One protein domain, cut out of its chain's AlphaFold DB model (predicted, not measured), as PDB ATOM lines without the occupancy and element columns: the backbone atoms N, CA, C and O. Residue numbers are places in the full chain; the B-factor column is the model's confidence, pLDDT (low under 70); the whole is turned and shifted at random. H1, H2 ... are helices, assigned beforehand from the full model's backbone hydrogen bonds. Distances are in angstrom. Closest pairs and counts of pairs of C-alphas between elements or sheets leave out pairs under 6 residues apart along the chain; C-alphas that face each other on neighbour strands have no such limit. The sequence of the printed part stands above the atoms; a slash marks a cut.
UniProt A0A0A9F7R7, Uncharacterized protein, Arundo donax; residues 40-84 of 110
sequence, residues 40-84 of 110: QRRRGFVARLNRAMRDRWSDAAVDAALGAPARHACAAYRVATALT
ATOM      1  N   GLN A  40      68.313  18.622  -3.449       84.94
ATOM      2  CA  GLN A  40      68.209  17.702  -4.585       84.94
ATOM      3  C   GLN A  40      66.764  17.246  -4.828       84.94
ATOM      4  O   GLN A  40      66.321  17.195  -5.976       84.94
ATOM      5  N   ARG A  41      66.008  16.944  -3.763       81.88
ATOM      6  CA  ARG A  41      64.600  16.516  -3.868       81.88
ATOM      7  C   ARG A  41      63.640  17.665  -4.154       81.88
ATOM      8  O   ARG A  41      62.627  17.469  -4.820       81.88
ATOM      9  N   ARG A  42      63.915  18.852  -3.615       79.00
ATOM     10  CA  ARG A  42      63.068  20.041  -3.712       79.00
ATOM     11  C   ARG A  42      63.936  21.262  -3.971       79.00
ATOM     12  O   ARG A  42      64.279  21.989  -3.043       79.00
ATOM     13  N   ARG A  43      64.210  21.530  -5.248       83.81
ATOM     14  CA  ARG A  43      64.972  22.714  -5.665       83.81
ATOM     15  C   ARG A  43      64.422  23.999  -5.024       83.81
ATOM     16  O   ARG A  43      63.204  24.194  -4.892       83.81
ATOM     17  N   GLY A  44      65.331  24.865  -4.591       85.44
ATOM     18  CA  GLY A  44      65.034  26.106  -3.883       85.44
ATOM     19  C   GLY A  44      64.588  25.911  -2.433       85.44
ATOM     20  O   GLY A  44      64.011  26.834  -1.854       85.44
ATOM     21  N   PHE A  45      64.811  24.736  -1.841       84.94
ATOM     22  CA  PHE A  45      64.529  24.501  -0.427       84.94
ATOM     23  C   PHE A  45      65.398  25.398   0.447       84.94
ATOM     24  O   PHE A  45      64.864  26.087   1.313       84.94
ATOM     25  N   VAL A  46      66.697  25.481   0.155       85.19
ATOM     26  CA  VAL A  46      67.627  26.330   0.914       85.19
ATOM     27  C   VAL A  46      67.210  27.801   0.851       85.19
ATOM     28  O   VAL A  46      67.239  28.496   1.860       85.19
ATOM     29  N   ALA A  47      66.741  28.279  -0.305       87.56
ATOM     30  CA  ALA A  47      66.256  29.652  -0.451       87.56
ATOM     31  C   ALA A  47      64.985  29.920   0.377       87.56
ATOM     32  O   ALA A  47      64.877  30.963   1.024       87.56
ATOM     33  N   ARG A  48      64.030  28.978   0.391       86.00
ATOM     34  CA  ARG A  48      62.820  29.074   1.227       86.00
ATOM     35  C   ARG A  48      63.156  29.014   2.714       86.00
ATOM     36  O   ARG A  48      62.610  29.805   3.475       86.00
ATOM     37  N   LEU A  49      64.081  28.141   3.099       85.88
ATOM     38  CA  LEU A  49      64.566  28.020   4.468       85.88
ATOM     39  C   LEU A  49      65.260  29.312   4.920       85.88
ATOM     40  O   LEU A  49      64.880  29.882   5.935       85.88
ATOM     41  N   ASN A  50      66.179  29.852   4.119       87.19
ATOM     42  CA  ASN A  50      66.836  31.133   4.402       87.19
ATOM     43  C   ASN A  50      65.838  32.290   4.520       87.19
ATOM     44  O   ASN A  50      66.013  33.175   5.354       87.19
ATOM     45  N   ARG A  51      64.768  32.285   3.716       85.25
ATOM     46  CA  ARG A  51      63.700  33.281   3.828       85.25
ATOM     47  C   ARG A  51      62.880  33.110   5.109       85.25
ATOM     48  O   ARG A  51      62.538  34.113   5.723       85.25
ATOM     49  N   ALA A  52      62.569  31.875   5.500       84.50
ATOM     50  CA  ALA A  52      61.809  31.573   6.713       84.50
ATOM     51  C   ALA A  52      62.605  31.869   7.997       84.50
ATOM     52  O   ALA A  52      62.024  32.253   9.005       84.50
ATOM     53  N   MET A  53      63.930  31.735   7.952       83.88
ATOM     54  CA  MET A  53      64.821  31.946   9.099       83.88
ATOM     55  C   MET A  53      65.407  33.359   9.175       83.88
ATOM     56  O   MET A  53      66.292  33.597   9.993       83.88
ATOM     57  N   ARG A  54      64.945  34.290   8.329       82.12
ATOM     58  CA  ARG A  54      65.501  35.648   8.224       82.12
ATOM     59  C   ARG A  54      65.544  36.378   9.567       82.12
ATOM     60  O   ARG A  54      66.494  37.112   9.819       82.12
ATOM     61  N   ASP A  55      64.532  36.155  10.400       78.38
ATOM     62  CA  ASP A  55      64.379  36.845  11.679       78.38
ATOM     63  C   ASP A  55      64.892  36.002  12.858       78.38
ATOM     64  O   ASP A  55      65.532  36.529  13.767       78.38
ATOM     65  N   ARG A  56      64.640  34.682  12.859       77.25
ATOM     66  CA  ARG A  56      65.125  33.766  13.904       77.25
ATOM     67  C   ARG A  56      65.100  32.304  13.453       77.25
ATOM     68  O   ARG A  56      64.152  31.859  12.807       77.25
ATOM     69  N   TRP A  57      66.093  31.530  13.896       82.88
ATOM     70  CA  TRP A  57      66.066  30.068  13.813       82.88
ATOM     71  C   TRP A  57      64.987  29.481  14.738       82.88
ATOM     72  O   TRP A  57      64.963  29.770  15.937       82.88
ATOM     73  N   SER A  58      64.100  28.647  14.192       82.81
ATOM     74  CA  SER A  58      63.132  27.859  14.965       82.81
ATOM     75  C   SER A  58      62.674  26.630  14.182       82.81
ATOM     76  O   SER A  58      62.611  26.673  12.952       82.81
ATOM     77  N   ASP A  59      62.280  25.568  14.884       79.38
ATOM     78  CA  ASP A  59      61.740  24.350  14.258       79.38
ATOM     79  C   ASP A  59      60.482  24.646  13.430       79.38
ATOM     80  O   ASP A  59      60.294  24.103  12.345       79.38
ATOM     81  N   ALA A  60      59.668  25.611  13.872       80.25
ATOM     82  CA  ALA A  60      58.507  26.078  13.119       80.25
ATOM     83  C   ALA A  60      58.887  26.717  11.768       80.25
ATOM     84  O   ALA A  60      58.167  26.554  10.782       80.25
ATOM     85  N   ALA A  61      60.024  27.422  11.688       81.69
ATOM     86  CA  ALA A  61      60.515  27.991  10.431       81.69
ATOM     87  C   ALA A  61      60.991  26.900   9.458       81.69
ATOM     88  O   ALA A  61      60.798  27.014   8.245       81.69
ATOM     89  N   VAL A  62      61.569  25.820   9.988       79.69
ATOM     90  CA  VAL A  62      61.942  24.638   9.207       79.69
ATOM     91  C   VAL A  62      60.696  23.942   8.659       79.69
ATOM     92  O   VAL A  62      60.633  23.658   7.459       79.69
ATOM     93  N   ASP A  63      59.696  23.700   9.506       83.56
ATOM     94  CA  ASP A  63      58.431  23.073   9.113       83.56
ATOM     95  C   ASP A  63      57.721  23.897   8.031       83.56
ATOM     96  O   ASP A  63      57.236  23.348   7.038       83.56
ATOM     97  N   ALA A  64      57.737  25.228   8.162       81.25
ATOM     98  CA  ALA A  64      57.202  26.147   7.162       81.25
ATOM     99  C   ALA A  64      57.962  26.077   5.823       81.25
ATOM    100  O   ALA A  64      57.345  26.122   4.757       81.25
ATOM    101  N   ALA A  65      59.290  25.929   5.847       83.19
ATOM    102  CA  ALA A  65      60.105  25.806   4.636       83.19
ATOM    103  C   ALA A  65      59.931  24.450   3.926       83.19
ATOM    104  O   ALA A  65      59.993  24.373   2.691       83.19
ATOM    105  N   LEU A  66      59.713  23.382   4.700       79.38
ATOM    106  CA  LEU A  66      59.406  22.039   4.205       79.38
ATOM    107  C   LEU A  66      57.950  21.913   3.729       79.38
ATOM    108  O   LEU A  66      57.667  21.105   2.836       79.38
ATOM    109  N   GLY A  67      57.044  22.708   4.304       82.31
ATOM    110  CA  GLY A  67      55.595  22.560   4.163       82.31
ATOM    111  C   GLY A  67      55.055  21.297   4.846       82.31
ATOM    112  O   GLY A  67      53.968  20.836   4.509       82.31
ATOM    113  N   ALA A  68      55.844  20.691   5.736       82.19
ATOM    114  CA  ALA A  68      55.545  19.455   6.449       82.19
ATOM    115  C   ALA A  68      56.426  19.359   7.707       82.19
ATOM    116  O   ALA A  68      57.498  19.967   7.726       82.19
ATOM    117  N   PRO A  69      56.039  18.554   8.715       81.94
ATOM    118  CA  PRO A  69      56.842  18.377   9.922       81.94
ATOM    119  C   PRO A  69      58.244  17.828   9.613       81.94
ATOM    120  O   PRO A  69      58.390  16.746   9.030       81.94
ATOM    121  N   ALA A  70      59.282  18.535  10.057       79.25
ATOM    122  CA  ALA A  70      60.692  18.213   9.849       79.25
ATOM    123  C   ALA A  70      61.078  16.851  10.430       79.25
ATOM    124  O   ALA A  70      61.935  16.160   9.876       79.25
ATOM    125  N   ARG A  71      60.380  16.420  11.488       81.12
ATOM    126  CA  ARG A  71      60.548  15.099  12.111       81.12
ATOM    127  C   ARG A  71      60.378  13.960  11.107       81.12
ATOM    128  O   ARG A  71      61.175  13.029  11.103       81.12
ATOM    129  N   HIS A  72      59.399  14.054  10.204       82.75
ATOM    130  CA  HIS A  72      59.179  13.024   9.186       82.75
ATOM    131  C   HIS A  72      60.296  13.010   8.138       82.75
ATOM    132  O   HIS A  72      60.753  11.943   7.730       82.75
ATOM    133  N   ALA A  73      60.758  14.191   7.720       81.44
ATOM    134  CA  ALA A  73      61.856  14.308   6.767       81.44
ATOM    135  C   ALA A  73      63.167  13.768   7.355       81.44
ATOM    136  O   ALA A  73      63.895  13.055   6.664       81.44
ATOM    137  N   CYS A  74      63.432  14.045   8.633       80.94
ATOM    138  CA  CYS A  74      64.593  13.499   9.314       80.94
ATOM    139  C   CYS A  74      64.502  11.985   9.513       80.94
ATOM    140  O   CYS A  74      65.459  11.287   9.196       80.94
ATOM    141  N   ALA A  75      63.370  11.456   9.985       83.31
ATOM    142  CA  ALA A  75      63.201  10.015  10.162       83.31
ATOM    143  C   ALA A  75      63.426   9.261   8.841       83.31
ATOM    144  O   ALA A  75      64.170   8.283   8.801       83.31
ATOM    145  N   ALA A  76      62.872   9.772   7.734       83.19
ATOM    146  CA  ALA A  76      63.102   9.211   6.406       83.19
ATOM    147  C   ALA A  76      64.581   9.272   5.985       83.19
ATOM    148  O   ALA A  76      65.086   8.326   5.384       83.19
ATOM    149  N   TYR A  77      65.281  10.363   6.308       81.31
ATOM    150  CA  TYR A  77      66.708  10.495   6.024       81.31
ATOM    151  C   TYR A  77      67.558   9.549   6.873       81.31
ATOM    152  O   TYR A  77      68.404   8.871   6.309       81.31
ATOM    153  N   ARG A  78      67.289   9.426   8.182       80.88
ATOM    154  CA  ARG A  78      67.984   8.484   9.079       80.88
ATOM    155  C   ARG A  78      67.842   7.049   8.586       80.88
ATOM    156  O   ARG A  78      68.829   6.325   8.551       80.88
ATOM    157  N   VAL A  79      66.642   6.653   8.155       81.88
ATOM    158  CA  VAL A  79      66.414   5.335   7.544       81.88
ATOM    159  C   VAL A  79      67.216   5.193   6.250       81.88
ATOM    160  O   VAL A  79      67.903   4.193   6.073       81.88
ATOM    161  N   ALA A  80      67.194   6.197   5.369       77.06
ATOM    162  CA  ALA A  80      67.963   6.159   4.127       77.06
ATOM    163  C   ALA A  80      69.476   6.050   4.384       77.06
ATOM    164  O   ALA A  80      70.140   5.230   3.760       77.06
ATOM    165  N   THR A  81      70.029   6.816   5.326       74.94
ATOM    166  CA  THR A  81      71.461   6.784   5.655       74.94
ATOM    167  C   THR A  81      71.864   5.525   6.410       74.94
ATOM    168  O   THR A  81      72.937   4.997   6.144       74.94
ATOM    169  N   ALA A  82      71.011   5.001   7.294       71.06
ATOM    170  CA  ALA A  82      71.262   3.742   7.995       71.06
ATOM    171  C   ALA A  82      71.271   2.547   7.030       71.06
ATOM    172  O   ALA A  82      72.093   1.650   7.173       71.06
ATOM    173  N   LEU A  83      70.411   2.565   6.005       63.09
ATOM    174  CA  LEU A  83      70.431   1.577   4.920       63.09
ATOM    175  C   LEU A  83      71.645   1.730   3.993       63.09
ATOM    176  O   LEU A  83      72.010   0.773   3.317       63.09
ATOM    177  N   THR A  84      72.252   2.919   3.951       62.31
ATOM    178  CA  THR A  84      73.424   3.205   3.110       62.31
ATOM    179  C   THR A  84      74.747   2.935   3.836       62.31
ATOM    180  O   THR A  84      75.776   3.020   3.189       62.31
TER     181      THR A  84
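This is residues 40 to 84 of the 110 residues of an uncharacterized protein of Arundo donax (UniProt A0A0A9F7R7). Two short helices, H1 and H2, pack on each other at a steep tilt and make a small head, and a longer helix, H3, starts beside H2 and runs away from it. Residues 74 to 84, of which 74 to 83 belong to H3, stick out as an arm that makes much of the length. The printed part has 45 residues with three named helices, H1, H2 and H3 in that order, and no named strand; its class is all helix. It is only just loose, close to compact, with a radius of gyration of the C-alphas of 11.6 A, and elongated, spanning 36 by 20 by 14 A.

The printed part begins at Gln 40, whose C-alpha is at (68.209, 17.702, -4.585). H1 holds residues 45 to 52 and begins with C-alpha 45 at (64.529, 24.501, -0.427); it is 10.4 A long from first to last C-alpha. H2 holds residues 59 to 66 and measures 10.6 A. H3 holds residues 70 to 83, measures 19.9 A and ends with C-alpha 83 at (70.431, 1.577, 4.920).

H1 and H2 touch, and their closest C-alphas, those of Leu 49 and Ala 65, are 5.0 A apart. They run opposite ways at a steep tilt of 45 degrees. H2 and H3 only just touch, with 3 pairs of C-alphas within 8 A, and H3 does so with residue 70 alone. The closest C-alphas there are those of Asp 63 and Ala 70, 5.4 A apart. The lines of H2 and H3 are about perpendicular, at 73 degrees. H1 and H3 are apart. In H1, H2 and H3 every O i to N i+4 pair is within hydrogen-bond range.

The two C-alphas farthest apart, those of Asp 55 and Leu 83, are 36.4 A apart. Without the stretch that stands free, the body of 34 residues spans 25 by 19 by 10 A. The link from H1 to H2 is short, with 6 residues, and the link from H2 to H3 is tight, with 3. The printed part has no cut. The mean pLDDT of the printed part is 81.1, and residues 83 to 84 are under 70.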